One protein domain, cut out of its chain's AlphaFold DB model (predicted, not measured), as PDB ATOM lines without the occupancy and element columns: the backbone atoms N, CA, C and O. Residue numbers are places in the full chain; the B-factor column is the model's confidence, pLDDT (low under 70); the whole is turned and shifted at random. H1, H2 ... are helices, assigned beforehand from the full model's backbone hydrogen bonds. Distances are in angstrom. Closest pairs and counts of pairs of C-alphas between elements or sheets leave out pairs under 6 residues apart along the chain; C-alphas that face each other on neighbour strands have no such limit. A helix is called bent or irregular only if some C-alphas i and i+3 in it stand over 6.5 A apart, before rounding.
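AT A GLANCE: This is residues 837 to 860 and 978 to 1015 of the 1245 residues of the protein "SRCR domain-containing protein" of Trypanosoma vivax (strain Y486) (UniProt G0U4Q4). Two short helices, H1 then H2, sit beside the middle of one long helix, H3, which makes the length of the rod. Residues 978 to 986 and 1005 to 1011 of H3 stick out. The printed part has 62 residues with three named helices and no named strand; it is all helix, loose, with a radius of gyration of the C-alphas of 14.4 A, and spans 52 by 21 by 20 A.

HOW THE PARTS SIT: H1, residues 837 to 842, touches H3, residues 978 to 1014, with residues 993 to 997 of H3 alone; the closest C-alphas, of Thr 837 and Ala 993, are 6.8 A apart. Their tilt is steep, 47 degrees, the same way. H2, residues 845 to 854, is close to H1 but not clearly touching, with the closest C-alphas, of Ile 840 and Leu 848, 7.1 A apart. H2 and H3 are near each other, their closest C-alphas 8.1 A apart. Each O i to N i+4 pair is within hydrogen-bond range in H1 and H2, and 28 of 33 in H3.

IN THESE COORDINATES: H1 begins at C-alpha 837 (70.835, 27.793, 275.011). H2 is 14.0 A long. H3 is 51.7 A long, ends at C-alpha 1014 (46.675, 8.652, 280.306), and has a kink of 55 degrees near residue 1008. It is only just irregular: C-alphas 1010 and 1013 are 6.9 A apart.

THE WHOLE: Residues 861 to 977 are not printed; C-alphas 860 and 978 are 31.1 A apart across the cut. H1 to H2 is a tight link. The pLDDT is under 70 at residues 837 to 838, 841 and 857 to 860.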
ATOM      1  N   THR A 837      72.133  28.393 274.653       59.50
ATOM      2  CA  THR A 837      70.835  27.793 275.011       59.50
ATOM      3  C   THR A 837      70.982  26.397 275.632       59.50
ATOM      4  O   THR A 837      70.184  26.029 276.487       59.50
ATOM      5  N   GLU A 838      72.009  25.631 275.252       65.44
ATOM      6  CA  GLU A 838      72.289  24.309 275.829       65.44
ATOM      7  C   GLU A 838      72.784  24.408 277.278       65.44
ATOM      8  O   GLU A 838      72.332  23.648 278.128       65.44
ATOM      9  N   GLN A 839      73.647  25.382 277.584       76.50
ATOM     10  CA  GLN A 839      74.106  25.680 278.939       76.50
ATOM     11  C   GLN A 839      72.924  26.077 279.824       76.50
ATOM     12  O   GLN A 839      72.726  25.451 280.862       76.50
ATOM     13  N   ILE A 840      72.085  27.010 279.360       71.94
ATOM     14  CA  ILE A 840      70.851  27.444 280.042       71.94
ATOM     15  C   ILE A 840      69.907  26.255 280.311       71.94
ATOM     16  O   ILE A 840      69.332  26.160 281.391       71.94
ATOM     17  N   LEU A 841      69.779  25.313 279.368       63.50
ATOM     18  CA  LEU A 841      68.988  24.083 279.538       63.50
ATOM     19  C   LEU A 841      69.660  23.021 280.434       63.50
ATOM     20  O   LEU A 841      68.975  22.113 280.899       63.50
ATOM     21  N   SER A 842      70.975  23.106 280.653       75.06
ATOM     22  CA  SER A 842      71.760  22.171 281.479       75.06
ATOM     23  C   SER A 842      71.984  22.632 282.922       75.06
ATOM     24  O   SER A 842      72.405  21.831 283.756       75.06
ATOM     25  N   MET A 843      71.730  23.910 283.212       76.69
ATOM     26  CA  MET A 843      71.838  24.485 284.551       76.69
ATOM     27  C   MET A 843      70.747  23.927 285.470       76.69
ATOM     28  O   MET A 843      69.605  23.713 285.056       76.69
ATOM     29  N   ASP A 844      71.098  23.710 286.737       80.88
ATOM     30  CA  ASP A 844      70.102  23.476 287.777       80.88
ATOM     31  C   ASP A 844      69.260  24.741 288.038       80.88
ATOM     32  O   ASP A 844      69.550  25.838 287.551       80.88
ATOM     33  N   TYR A 845      68.159  24.570 288.774       74.94
ATOM     34  CA  TYR A 845      67.194  25.647 288.999       74.94
ATOM     35  C   TYR A 845      67.797  26.827 289.768       74.94
ATOM     36  O   TYR A 845      67.425  27.965 289.497       74.94
ATOM     37  N   ASP A 846      68.747  26.573 290.667       77.81
ATOM     38  CA  ASP A 846      69.293  27.587 291.566       77.81
ATOM     39  C   ASP A 846      70.372  28.413 290.853       77.81
ATOM     40  O   ASP A 846      70.363  29.642 290.927       77.81
ATOM     41  N   ALA A 847      71.235  27.768 290.057       81.50
ATOM     42  CA  ALA A 847      72.156  28.441 289.145       81.50
ATOM     43  C   ALA A 847      71.407  29.260 288.079       81.50
ATOM     44  O   ALA A 847      71.840  30.364 287.723       81.50
ATOM     45  N   LEU A 848      70.271  28.755 287.584       77.44
ATOM     46  CA  LEU A 848      69.416  29.490 286.657       77.44
ATOM     47  C   LEU A 848      68.765  30.701 287.336       77.44
ATOM     48  O   LEU A 848      68.907  31.813 286.838       77.44
ATOM     49  N   LEU A 849      68.122  30.516 288.492       78.25
ATOM     50  CA  LEU A 849      67.474  31.577 289.268       78.25
ATOM     51  C   LEU A 849      68.468  32.674 289.680       78.25
ATOM     52  O   LEU A 849      68.156  33.861 289.555       78.25
ATOM     53  N   ALA A 850      69.684  32.299 290.085       79.19
ATOM     54  CA  ALA A 850      70.771  33.237 290.357       79.19
ATOM     55  C   ALA A 850      71.184  34.022 289.099       79.19
ATOM     56  O   ALA A 850      71.375  35.236 289.170       79.19
ATOM     57  N   SER A 851      71.255  33.364 287.938       77.88
ATOM     58  CA  SER A 851      71.593  34.014 286.661       77.88
ATOM     59  C   SER A 851      70.490  34.960 286.173       77.88
ATOM     60  O   SER A 851      70.789  36.038 285.668       77.88
ATOM     61  N   CYS A 852      69.216  34.614 286.378       73.62
ATOM     62  CA  CYS A 852      68.086  35.510 286.123       73.62
ATOM     63  C   CYS A 852      68.120  36.735 287.043       73.62
ATOM     64  O   CYS A 852      68.005  37.864 286.574       73.62
ATOM     65  N   THR A 853      68.345  36.513 288.341       78.38
ATOM     66  CA  THR A 853      68.466  37.580 289.345       78.38
ATOM     67  C   THR A 853      69.624  38.526 289.004       78.38
ATOM     68  O   THR A 853      69.466  39.742 289.075       78.38
ATOM     69  N   ALA A 854      70.762  37.993 288.541       76.50
ATOM     70  CA  ALA A 854      71.907  38.777 288.066       76.50
ATOM     71  C   ALA A 854      71.621  39.592 286.784       76.50
ATOM     72  O   ALA A 854      72.283  40.598 286.543       76.50
ATOM     73  N   LEU A 855      70.627  39.190 285.986       71.25
ATOM     74  CA  LEU A 855      70.106  39.930 284.827       71.25
ATOM     75  C   LEU A 855      68.971  40.910 285.190       71.25
ATOM     76  O   LEU A 855      68.352  41.487 284.298       71.25
ATOM     77  N   GLY A 856      68.640  41.069 286.478       71.94
ATOM     78  CA  GLY A 856      67.489  41.861 286.930       71.94
ATOM     79  C   GLY A 856      66.128  41.250 286.566       71.94
ATOM     80  O   GLY A 856      65.099  41.912 286.698       71.94
ATOM     81  N   LEU A 857      66.100  39.997 286.105       67.56
ATOM     82  CA  LEU A 857      64.883  39.306 285.703       67.56
ATOM     83  C   LEU A 857      64.224  38.674 286.926       67.56
ATOM     84  O   LEU A 857      64.714  37.680 287.467       67.56
ATOM     85  N   GLN A 858      63.075  39.223 287.318       64.62
ATOM     86  CA  GLN A 858      62.176  38.587 288.274       64.62
ATOM     87  C   GLN A 858      61.577  37.328 287.635       64.62
ATOM     88  O   GLN A 858      60.519  37.361 287.007       64.62
ATOM     89  N   VAL A 859      62.265  36.194 287.791       61.00
ATOM     90  CA  VAL A 859      61.591  34.893 287.731       61.00
ATOM     91  C   VAL A 859      60.529  34.919 288.826       61.00
ATOM     92  O   VAL A 859      60.869  35.304 289.947       61.00
ATOM     93  N   PRO A 860      59.284  34.492 288.560       51.72
ATOM     94  CA  PRO A 860      58.356  34.168 289.628       51.72
ATOM     95  C   PRO A 860      58.986  33.059 290.470       51.72
ATOM     96  O   PRO A 860      59.004  31.888 290.076       51.72
ATOM     97  N   TRP A 978      76.087  51.137 270.070       81.88
ATOM     98  CA  TRP A 978      76.173  49.771 269.542       81.88
ATOM     99  C   TRP A 978      76.352  48.714 270.644       81.88
ATOM    100  O   TRP A 978      75.726  47.653 270.593       81.88
ATOM    101  N   TYR A 979      77.155  49.002 271.678       80.88
ATOM    102  CA  TYR A 979      77.281  48.115 272.842       80.88
ATOM    103  C   TYR A 979      75.978  48.005 273.647       80.88
ATOM    104  O   TYR A 979      75.651  46.909 274.106       80.88
ATOM    105  N   GLN A 980      75.212  49.092 273.794       84.12
ATOM    106  CA  GLN A 980      73.897  49.054 274.445       84.12
ATOM    107  C   GLN A 980      72.883  48.251 273.623       84.12
ATOM    108  O   GLN A 980      72.232  47.365 274.174       84.12
ATOM    109  N   LEU A 981      72.810  48.472 272.306       86.69
ATOM    110  CA  LEU A 981      71.905  47.735 271.418       86.69
ATOM    111  C   LEU A 981      72.225  46.230 271.402       86.69
ATOM    112  O   LEU A 981      71.324  45.393 271.470       86.69
ATOM    113  N   ARG A 982      73.518  45.873 271.383       84.31
ATOM    114  CA  ARG A 982      73.973  44.480 271.501       84.31
ATOM    115  C   ARG A 982      73.622  43.875 272.863       84.31
ATOM    116  O   ARG A 982      73.242  42.706 272.900       84.31
ATOM    117  N   ARG A 983      73.731  44.637 273.958       83.94
ATOM    118  CA  ARG A 983      73.330  44.178 275.295       83.94
ATOM    119  C   ARG A 983      71.823  43.934 275.364       83.94
ATOM    120  O   ARG A 983      71.440  42.838 275.744       83.94
ATOM    121  N   ALA A 984      70.993  44.878 274.920       84.69
ATOM    122  CA  ALA A 984      69.537  44.721 274.892       84.69
ATOM    123  C   ALA A 984      69.113  43.485 274.074       84.69
ATOM    124  O   ALA A 984      68.417  42.609 274.582       84.69
ATOM    125  N   ALA A 985      69.653  43.324 272.861       79.00
ATOM    126  CA  ALA A 985      69.390  42.150 272.025       79.00
ATOM    127  C   ALA A 985      69.901  40.822 272.630       79.00
ATOM    128  O   ALA A 985      69.422  39.749 272.256       79.00
ATOM    129  N   GLN A 986      70.876  40.864 273.544       79.19
ATOM    130  CA  GLN A 986      71.329  39.701 274.309       79.19
ATOM    131  C   GLN A 986      70.428  39.435 275.523       79.19
ATOM    132  O   GLN A 986      70.043  38.287 275.735       79.19
ATOM    133  N   GLU A 987      70.026  40.471 276.261       82.38
ATOM    134  CA  GLU A 987      69.037  40.377 277.338       82.38
ATOM    135  C   GLU A 987      67.715  39.795 276.828       82.38
ATOM    136  O   GLU A 987      67.209  38.861 277.435       82.38
ATOM    137  N   ASP A 988      67.196  40.246 275.683       82.06
ATOM    138  CA  ASP A 988      65.944  39.733 275.107       82.06
ATOM    139  C   ASP A 988      66.047  38.269 274.663       82.06
ATOM    140  O   ASP A 988      65.124  37.479 274.879       82.06
ATOM    141  N   ARG A 989      67.201  37.855 274.125       76.56
ATOM    142  CA  ARG A 989      67.477  36.436 273.840       76.56
ATOM    143  C   ARG A 989      67.513  35.596 275.113       76.56
ATOM    144  O   ARG A 989      67.033  34.465 275.096       76.56
ATOM    145  N   MET A 990      68.054  36.131 276.207       76.62
ATOM    146  CA  MET A 990      68.059  35.446 277.501       76.62
ATOM    147  C   MET A 990      66.659  35.433 278.134       76.62
ATOM    148  O   MET A 990      66.236  34.375 278.588       76.62
ATOM    149  N   ARG A 991      65.895  36.533 278.072       79.38
ATOM    150  CA  ARG A 991      64.479  36.612 278.484       79.38
ATOM    151  C   ARG A 991      63.639  35.551 277.776       79.38
ATOM    152  O   ARG A 991      62.933  34.802 278.445       79.38
ATOM    153  N   GLU A 992      63.752  35.426 276.454       77.06
ATOM    154  CA  GLU A 992      62.998  34.423 275.694       77.06
ATOM    155  C   GLU A 992      63.491  32.992 275.958       77.06
ATOM    156  O   GLU A 992      62.670  32.093 276.142       77.06
ATOM    157  N   ALA A 993      64.805  32.756 276.067       71.00
ATOM    158  CA  ALA A 993      65.334  31.441 276.445       71.00
ATOM    159  C   ALA A 993      64.850  31.000 277.841       71.00
ATOM    160  O   ALA A 993      64.514  29.832 278.042       71.00
ATOM    161  N   LEU A 994      64.757  31.939 278.788       77.12
ATOM    162  CA  LEU A 994      64.234  31.713 280.133       77.12
ATOM    163  C   LEU A 994      62.717  31.513 280.139       77.12
ATOM    164  O   LEU A 994      62.240  30.592 280.799       77.12
ATOM    165  N   ARG A 995      61.960  32.290 279.355       80.06
ATOM    166  CA  ARG A 995      60.519  32.075 279.162       80.06
ATOM    167  C   ARG A 995      60.262  30.671 278.614       80.06
ATOM    168  O   ARG A 995      59.463  29.934 279.182       80.06
ATOM    169  N   GLN A 996      61.013  30.252 277.593       73.38
ATOM    170  CA  GLN A 996      60.946  28.894 277.050       73.38
ATOM    171  C   GLN A 996      61.369  27.824 278.064       73.38
ATOM    172  O   GLN A 996      60.723  26.777 278.119       73.38
ATOM    173  N   PHE A 997      62.402  28.054 278.884       76.56
ATOM    174  CA  PHE A 997      62.778  27.131 279.962       76.56
ATOM    175  C   PHE A 997      61.638  26.961 280.973       76.56
ATOM    176  O   PHE A 997      61.250  25.831 281.266       76.56
ATOM    177  N   VAL A 998      61.066  28.064 281.469       76.50
ATOM    178  CA  VAL A 998      59.963  28.044 282.441       76.50
ATOM    179  C   VAL A 998      58.739  27.355 281.840       76.50
ATOM    180  O   VAL A 998      58.238  26.407 282.437       76.50
ATOM    181  N   THR A 999      58.317  27.720 280.624       73.81
ATOM    182  CA  THR A 999      57.199  27.056 279.935       73.81
ATOM    183  C   THR A 999      57.447  25.556 279.747       73.81
ATOM    184  O   THR A 999      56.551  24.759 280.022       73.81
ATOM    185  N   ARG A1000      58.658  25.136 279.347       75.38
ATOM    186  CA  ARG A1000      59.021  23.708 279.241       75.38
ATOM    187  C   ARG A1000      58.990  23.009 280.601       75.38
ATOM    188  O   ARG A1000      58.487  21.894 280.677       75.38
ATOM    189  N   ARG A1001      59.480  23.643 281.670       78.38
ATOM    190  CA  ARG A1001      59.479  23.093 283.037       78.38
ATOM    191  C   ARG A1001      58.054  22.919 283.567       78.38
ATOM    192  O   ARG A1001      57.704  21.815 283.967       78.38
ATOM    193  N   THR A1002      57.217  23.953 283.504       76.25
ATOM    194  CA  THR A1002      55.792  23.891 283.876       76.25
ATOM    195  C   THR A1002      55.056  22.824 283.061       76.25
ATOM    196  O   THR A1002      54.338  21.995 283.620       76.25
ATOM    197  N   PHE A1003      55.308  22.742 281.750       76.75
ATOM    198  CA  PHE A1003      54.758  21.674 280.915       76.75
ATOM    199  C   PHE A1003      55.207  20.280 281.388       76.75
ATOM    200  O   PHE A1003      54.366  19.416 281.615       76.75
ATOM    201  N   ILE A1004      56.505  20.056 281.610       73.12
ATOM    202  CA  ILE A1004      57.068  18.752 282.008       73.12
ATOM    203  C   ILE A1004      56.655  18.320 283.426       73.12
ATOM    204  O   ILE A1004      56.515  17.122 283.668       73.12
ATOM    205  N   HIS A1005      56.441  19.252 284.359       78.44
ATOM    206  CA  HIS A1005      56.160  18.926 285.764       78.44
ATOM    207  C   HIS A1005      54.679  19.009 286.166       78.44
ATOM    208  O   HIS A1005      54.274  18.281 287.068       78.44
ATOM    209  N   GLU A1006      53.857  19.825 285.502       79.69
ATOM    210  CA  GLU A1006      52.436  20.001 285.856       79.69
ATOM    211  C   GLU A1006      51.510  19.402 284.791       79.69
ATOM    212  O   GLU A1006      50.636  18.581 285.090       79.69
ATOM    213  N   VAL A1007      51.728  19.761 283.521       75.81
ATOM    214  CA  VAL A1007      50.895  19.298 282.401       75.81
ATOM    215  C   VAL A1007      51.178  17.821 282.107       75.81
ATOM    216  O   VAL A1007      50.253  17.009 282.018       75.81
ATOM    217  N   VAL A1008      52.449  17.427 282.005       77.06
ATOM    218  CA  VAL A1008      52.815  16.078 281.559       77.06
ATOM    219  C   VAL A1008      52.338  14.966 282.498       77.06
ATOM    220  O   VAL A1008      51.688  14.032 282.007       77.06
ATOM    221  N   PRO A1009      52.518  15.073 283.829       77.38
ATOM    222  CA  PRO A1009      51.973  14.104 284.774       77.38
ATOM    223  C   PRO A1009      50.443  14.121 284.853       77.38
ATOM    224  O   PRO A1009      49.862  13.128 285.277       77.38
ATOM    225  N   SER A1010      49.768  15.187 284.412       75.19
ATOM    226  CA  SER A1010      48.299  15.286 284.429       75.19
ATOM    227  C   SER A1010      47.630  14.631 283.212       75.19
ATOM    228  O   SER A1010      46.591  13.974 283.361       75.19
ATOM    229  N   PHE A1011      48.227  14.780 282.021       75.25
ATOM    230  CA  PHE A1011      47.621  14.385 280.741       75.25
ATOM    231  C   PHE A1011      48.306  13.182 280.070       75.25
ATOM    232  O   PHE A1011      47.647  12.174 279.814       75.25
ATOM    233  N   PHE A1012      49.619  13.219 279.808       76.19
ATOM    234  CA  PHE A1012      50.258  12.213 278.938       76.19
ATOM    235  C   PHE A1012      50.375  10.816 279.564       76.19
ATOM    236  O   PHE A1012      50.388   9.835 278.824       76.19
ATOM    237  N   HIS A1013      50.345  10.676 280.898       78.06
ATOM    238  CA  HIS A1013      50.285   9.348 281.535       78.06
ATOM    239  C   HIS A1013      49.052   8.534 281.086       78.06
ATOM    240  O   HIS A1013      49.095   7.303 281.045       78.06
ATOM    241  N   ARG A1014      47.959   9.229 280.735       77.88
ATOM    242  CA  ARG A1014      46.675   8.652 280.306       77.88
ATOM    243  C   ARG A1014      46.729   8.118 278.876       77.88
ATOM    244  O   ARG A1014      45.921   7.262 278.529       77.88
ATOM    245  N   LEU A1015      47.650   8.633 278.058       83.00
ATOM    246  CA  LEU A1015      47.776   8.331 276.635       83.00
ATOM    247  C   LEU A1015      48.765   7.175 276.430       83.00
ATOM    248  O   LEU A1015      49.969   7.375 276.610       83.00
TER     249      LEU A1015